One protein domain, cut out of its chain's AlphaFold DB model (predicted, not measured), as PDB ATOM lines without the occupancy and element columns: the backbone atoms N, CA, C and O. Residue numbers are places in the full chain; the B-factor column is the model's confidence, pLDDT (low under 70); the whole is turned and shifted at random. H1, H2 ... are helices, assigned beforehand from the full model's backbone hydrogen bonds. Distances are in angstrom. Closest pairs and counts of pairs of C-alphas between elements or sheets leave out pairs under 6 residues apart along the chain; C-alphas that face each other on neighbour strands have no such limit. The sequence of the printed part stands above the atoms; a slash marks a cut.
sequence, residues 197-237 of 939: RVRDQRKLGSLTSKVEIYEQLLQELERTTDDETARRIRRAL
ATOM      1  N   ARG A 197     -44.096 -53.254 -54.497       64.81
ATOM      2  CA  ARG A 197     -42.948 -52.636 -55.195       64.81
ATOM      3  C   ARG A 197     -43.141 -51.148 -55.542       64.81
ATOM      4  O   ARG A 197     -42.183 -50.395 -55.458       64.81
ATOM      5  N   VAL A 198     -44.358 -50.710 -55.883       69.31
ATOM      6  CA  VAL A 198     -44.669 -49.296 -56.197       69.31
ATOM      7  C   VAL A 198     -44.726 -48.448 -54.922       69.31
ATOM      8  O   VAL A 198     -44.219 -47.327 -54.897       69.31
ATOM      9  N   ARG A 199     -45.283 -49.000 -53.835       68.81
ATOM     10  CA  ARG A 199     -45.279 -48.362 -52.509       68.81
ATOM     11  C   ARG A 199     -43.856 -48.221 -51.968       68.81
ATOM     12  O   ARG A 199     -43.505 -47.161 -51.456       68.81
ATOM     13  N   ASP A 200     -43.045 -49.265 -52.118       67.62
ATOM     14  CA  ASP A 200     -41.648 -49.281 -51.688       67.62
ATOM     15  C   ASP A 200     -40.804 -48.301 -52.525       67.62
ATOM     16  O   ASP A 200     -40.012 -47.554 -51.960       67.62
ATOM     17  N   GLN A 201     -41.047 -48.193 -53.839       74.69
ATOM     18  CA  GLN A 201     -40.392 -47.211 -54.715       74.69
ATOM     19  C   GLN A 201     -40.768 -45.756 -54.369       74.69
ATOM     20  O   GLN A 201     -39.888 -44.899 -54.312       74.69
ATOM     21  N   ARG A 202     -42.041 -45.469 -54.045       75.69
ATOM     22  CA  ARG A 202     -42.446 -44.161 -53.483       75.69
ATOM     23  C   ARG A 202     -41.771 -43.876 -52.140       75.69
ATOM     24  O   ARG A 202     -41.347 -42.748 -51.900       75.69
ATOM     25  N   LYS A 203     -41.661 -44.882 -51.261       75.88
ATOM     26  CA  LYS A 203     -40.990 -44.737 -49.961       75.88
ATOM     27  C   LYS A 203     -39.490 -44.475 -50.129       75.88
ATOM     28  O   LYS A 203     -38.955 -43.664 -49.384       75.88
ATOM     29  N   LEU A 204     -38.844 -45.115 -51.105       80.56
ATOM     30  CA  LEU A 204     -37.442 -44.885 -51.447       80.56
ATOM     31  C   LEU A 204     -37.219 -43.444 -51.921       80.56
ATOM     32  O   LEU A 204     -36.408 -42.755 -51.323       80.56
ATOM     33  N   GLY A 205     -38.003 -42.946 -52.886       84.00
ATOM     34  CA  GLY A 205     -37.902 -41.544 -53.326       84.00
ATOM     35  C   GLY A 205     -38.126 -40.536 -52.189       84.00
ATOM     36  O   GLY A 205     -37.367 -39.588 -52.038       84.00
ATOM     37  N   SER A 206     -39.100 -40.795 -51.307       85.38
ATOM     38  CA  SER A 206     -39.329 -39.980 -50.102       85.38
ATOM     39  C   SER A 206     -38.209 -40.069 -49.050       85.38
ATOM     40  O   SER A 206     -38.197 -39.250 -48.130       85.38
ATOM     41  N   LEU A 207     -37.320 -41.064 -49.128       77.38
ATOM     42  CA  LEU A 207     -36.113 -41.148 -48.307       77.38
ATOM     43  C   LEU A 207     -34.950 -40.422 -48.990       77.38
ATOM     44  O   LEU A 207     -34.274 -39.655 -48.314       77.38
ATOM     45  N   THR A 208     -34.775 -40.579 -50.308       83.00
ATOM     46  CA  THR A 208     -33.771 -39.845 -51.095       83.00
ATOM     47  C   THR A 208     -33.913 -38.337 -50.899       83.00
ATOM     48  O   THR A 208     -32.980 -37.709 -50.413       83.00
ATOM     49  N   SER A 209     -35.108 -37.768 -51.097       85.19
ATOM     50  CA  SER A 209     -35.302 -36.322 -50.911       85.19
ATOM     51  C   SER A 209     -35.231 -35.836 -49.464       85.19
ATOM     52  O   SER A 209     -35.120 -34.640 -49.228       85.19
ATOM     53  N   LYS A 210     -35.254 -36.733 -48.470       84.38
ATOM     54  CA  LYS A 210     -34.900 -36.363 -47.089       84.38
ATOM     55  C   LYS A 210     -33.393 -36.333 -46.876       84.38
ATOM     56  O   LYS A 210     -32.919 -35.465 -46.155       84.38
ATOM     57  N   VAL A 211     -32.662 -37.258 -47.493       85.00
ATOM     58  CA  VAL A 211     -31.195 -37.265 -47.475       85.00
ATOM     59  C   VAL A 211     -30.656 -36.008 -48.163       85.00
ATOM     60  O   VAL A 211     -29.874 -35.306 -47.539       85.00
ATOM     61  N   GLU A 212     -31.182 -35.641 -49.336       84.00
ATOM     62  CA  GLU A 212     -30.848 -34.390 -50.047       84.00
ATOM     63  C   GLU A 212     -31.011 -33.142 -49.149       84.00
ATOM     64  O   GLU A 212     -30.118 -32.301 -49.075       84.00
ATOM     65  N   ILE A 213     -32.122 -33.044 -48.404       87.62
ATOM     66  CA  ILE A 213     -32.385 -31.932 -47.468       87.62
ATOM     67  C   ILE A 213     -31.402 -31.937 -46.283       87.62
ATOM     68  O   ILE A 213     -30.936 -30.877 -45.865       87.62
ATOM     69  N   TYR A 214     -31.069 -33.107 -45.728       81.25
ATOM     70  CA  TYR A 214     -30.096 -33.199 -44.633       81.25
ATOM     71  C   TYR A 214     -28.658 -32.922 -45.100       81.25
ATOM     72  O   TYR A 214     -27.890 -32.326 -44.351       81.25
ATOM     73  N   GLU A 215     -28.295 -33.299 -46.328       83.94
ATOM     74  CA  GLU A 215     -26.993 -32.998 -46.935       83.94
ATOM     75  C   GLU A 215     -26.838 -31.488 -47.203       83.94
ATOM     76  O   GLU A 215     -25.793 -30.924 -46.882       83.94
ATOM     77  N   GLN A 216     -27.892 -30.806 -47.673       86.06
ATOM     78  CA  GLN A 216     -27.918 -29.338 -47.801       86.06
ATOM     79  C   GLN A 216     -27.771 -28.631 -46.444       86.06
ATOM     80  O   GLN A 216     -26.938 -27.736 -46.306       86.06
ATOM     81  N   LEU A 217     -28.514 -29.070 -45.420       86.81
ATOM     82  CA  LEU A 217     -28.401 -28.521 -44.063       86.81
ATOM     83  C   LEU A 217     -26.995 -28.730 -43.474       86.81
ATOM     84  O   LEU A 217     -26.471 -27.850 -42.795       86.81
ATOM     85  N   LEU A 218     -26.354 -29.870 -43.747       86.56
ATOM     86  CA  LEU A 218     -24.972 -30.115 -43.336       86.56
ATOM     87  C   LEU A 218     -23.989 -29.164 -44.038       86.56
ATOM     88  O   LEU A 218     -23.112 -28.630 -43.370       86.56
ATOM     89  N   GLN A 219     -24.156 -28.885 -45.334       84.56
ATOM     90  CA  GLN A 219     -23.327 -27.906 -46.059       84.56
ATOM     91  C   GLN A 219     -23.508 -26.466 -45.538       84.56
ATOM     92  O   GLN A 219     -22.549 -25.694 -45.503       84.56
ATOM     93  N   GLU A 220     -24.710 -26.098 -45.090       86.94
ATOM     94  CA  GLU A 220     -24.974 -24.803 -44.446       86.94
ATOM     95  C   GLU A 220     -24.331 -24.713 -43.046       86.94
ATOM     96  O   GLU A 220     -23.686 -23.714 -42.707       86.94
ATOM     97  N   LEU A 221     -24.413 -25.793 -42.260       83.62
ATOM     98  CA  LEU A 221     -23.740 -25.912 -40.962       83.62
ATOM     99  C   LEU A 221     -22.207 -25.932 -41.090       83.62
ATOM    100  O   LEU A 221     -21.515 -25.370 -40.244       83.62
ATOM    101  N   GLU A 222     -21.653 -26.496 -42.166       86.50
ATOM    102  CA  GLU A 222     -20.210 -26.465 -42.447       86.50
ATOM    103  C   GLU A 222     -19.665 -25.028 -42.534       86.50
ATOM    104  O   GLU A 222     -18.550 -24.750 -42.099       86.50
ATOM    105  N   ARG A 223     -20.466 -24.096 -43.066       82.50
ATOM    106  CA  ARG A 223     -20.093 -22.681 -43.230       82.50
ATOM    107  C   ARG A 223     -20.251 -21.837 -41.961       82.50
ATOM    108  O   ARG A 223     -19.900 -20.659 -41.987       82.50
ATOM    109  N   THR A 224     -20.815 -22.399 -40.893       84.81
ATOM    110  CA  THR A 224     -21.214 -21.667 -39.675       84.81
ATOM    111  C   THR A 224     -20.702 -22.293 -38.371       84.81
ATOM    112  O   THR A 224     -20.923 -21.731 -37.300       84.81
ATOM    113  N   THR A 225     -19.993 -23.423 -38.446       86.12
ATOM    114  CA  THR A 225     -19.397 -24.130 -37.299       86.12
ATOM    115  C   THR A 225     -17.884 -23.899 -37.193       86.12
ATOM    116  O   THR A 225     -17.267 -23.291 -38.066       86.12
ATOM    117  N   ASP A 226     -17.277 -24.348 -36.091       84.44
ATOM    118  CA  ASP A 226     -15.823 -24.343 -35.913       84.44
ATOM    119  C   ASP A 226     -15.122 -25.262 -36.932       84.44
ATOM    120  O   ASP A 226     -15.706 -26.238 -37.403       84.44
ATOM    121  N   ASP A 227     -13.854 -24.990 -37.262       74.56
ATOM    122  CA  ASP A 227     -13.174 -25.708 -38.350       74.56
ATOM    123  C   ASP A 227     -12.961 -27.212 -38.073       74.56
ATOM    124  O   ASP A 227     -12.891 -28.005 -39.009       74.56
ATOM    125  N   GLU A 228     -12.931 -27.655 -36.812       69.00
ATOM    126  CA  GLU A 228     -12.848 -29.086 -36.496       69.00
ATOM    127  C   GLU A 228     -14.190 -29.795 -36.746       69.00
ATOM    128  O   GLU A 228     -14.224 -30.860 -37.371       69.00
ATOM    129  N   THR A 229     -15.309 -29.187 -36.350       74.94
ATOM    130  CA  THR A 229     -16.654 -29.642 -36.731       74.94
ATOM    131  C   THR A 229     -16.850 -29.583 -38.250       74.94
ATOM    132  O   THR A 229     -17.312 -30.559 -38.846       74.94
ATOM    133  N   ALA A 230     -16.413 -28.506 -38.907       79.69
ATOM    134  CA  ALA A 230     -16.507 -28.340 -40.354       79.69
ATOM    135  C   ALA A 230     -15.704 -29.417 -41.111       79.69
ATOM    136  O   ALA A 230     -16.220 -30.034 -42.046       79.69
ATOM    137  N   ARG A 231     -14.481 -29.754 -40.669       76.38
ATOM    138  CA  ARG A 231     -13.698 -30.883 -41.219       76.38
ATOM    139  C   ARG A 231     -14.419 -32.228 -41.080       76.38
ATOM    140  O   ARG A 231     -14.354 -33.049 -41.998       76.38
ATOM    141  N   ARG A 232     -15.134 -32.464 -39.974       73.00
ATOM    142  CA  ARG A 232     -15.937 -33.688 -39.774       73.00
ATOM    143  C   ARG A 232     -17.141 -33.735 -40.715       73.00
ATOM    144  O   ARG A 232     -17.393 -34.787 -41.301       73.00
ATOM    145  N   ILE A 233     -17.823 -32.606 -40.919       81.69
ATOM    146  CA  ILE A 233     -18.927 -32.472 -41.882       81.69
ATOM    147  C   ILE A 233     -18.431 -32.736 -43.315       81.69
ATOM    148  O   ILE A 233     -18.979 -33.612 -43.990       81.69
ATOM    149  N   ARG A 234     -17.328 -32.099 -43.741       79.75
ATOM    150  CA  ARG A 234     -16.676 -32.351 -45.044       79.75
ATOM    151  C   ARG A 234     -16.392 -33.836 -45.274       79.75
ATOM    152  O   ARG A 234     -16.655 -34.361 -46.355       79.75
ATOM    153  N   ARG A 235     -15.875 -34.535 -44.256       76.94
ATOM    154  CA  ARG A 235     -15.561 -35.972 -44.340       76.94
ATOM    155  C   ARG A 235     -16.817 -36.842 -44.446       76.94
ATOM    156  O   ARG A 235     -16.799 -37.810 -45.198       76.94
ATOM    157  N   ALA A 236     -17.899 -36.490 -43.749       73.50
ATOM    158  CA  ALA A 236     -19.176 -37.199 -43.842       73.50
ATOM    159  C   ALA A 236     -19.831 -37.050 -45.228       73.50
ATOM    160  O   ALA A 236     -20.311 -38.037 -45.781       73.50
ATOM    161  N   LEU A 237     -19.791 -35.848 -45.815       76.56
ATOM    162  CA  LEU A 237     -20.344 -35.569 -47.147       76.56
ATOM    163  C   LEU A 237     -19.538 -36.236 -48.279       76.56
ATOM    164  O   LEU A 237     -20.119 -36.729 -49.244       76.56
TER     165      LEU A 237
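Overview. This is residues 197 to 237 of the 939 residues of the protein "Zn(2)-C6 fungal-type domain-containing protein" of Aspergillus saccharolyticus JOP 1030-1 (UniProt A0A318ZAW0). From its first residue you meet one long helix, H1, and then a short helix, H2, that folds back beside its far end, a lopsided hairpin. Residues 197 to 214 of H1 stick out as a free arm and make much of the length. The 41 printed residues hold two named helices, H1 then H2, and no named strand; the class is all helix. The whole is only just extended, close to loose, with a radius of gyration of the C-alphas of 14.0 A and spans of 43 by 15 by 7 A.

Arrangement. Start at H1, residues 197 to 222, and go through a tight link of 4 residues to H2, residues 227 to 237. The two form a helical hairpin, running opposite ways at a shallow tilt of 22 degrees. H1 touches H2 with residues 215 to 222 alone; the closest C-alphas, of Glu 222 and Ala 230, are 4.6 A apart. In H2 every O i to N i+4 pair is within hydrogen-bond range, in H1 21 of 22.

Along the chain. Find C-alpha 197 at (-42.948, -52.636, -55.195); from there H1 runs 36.9 A to C-alpha 222 at (-20.210, -26.465, -42.447). H2 runs 15.0 A from C-alpha 227 to C-alpha 237 at (-20.344, -35.569, -47.147).

Size, cuts and confidence. Look to Arg 197 and Asp 226 for the two C-alphas farthest apart, 43.7 A. The printed part has no cut and no long link. Its mean pLDDT is 79.8, with residues 197 to 200 and residue 228 under 70.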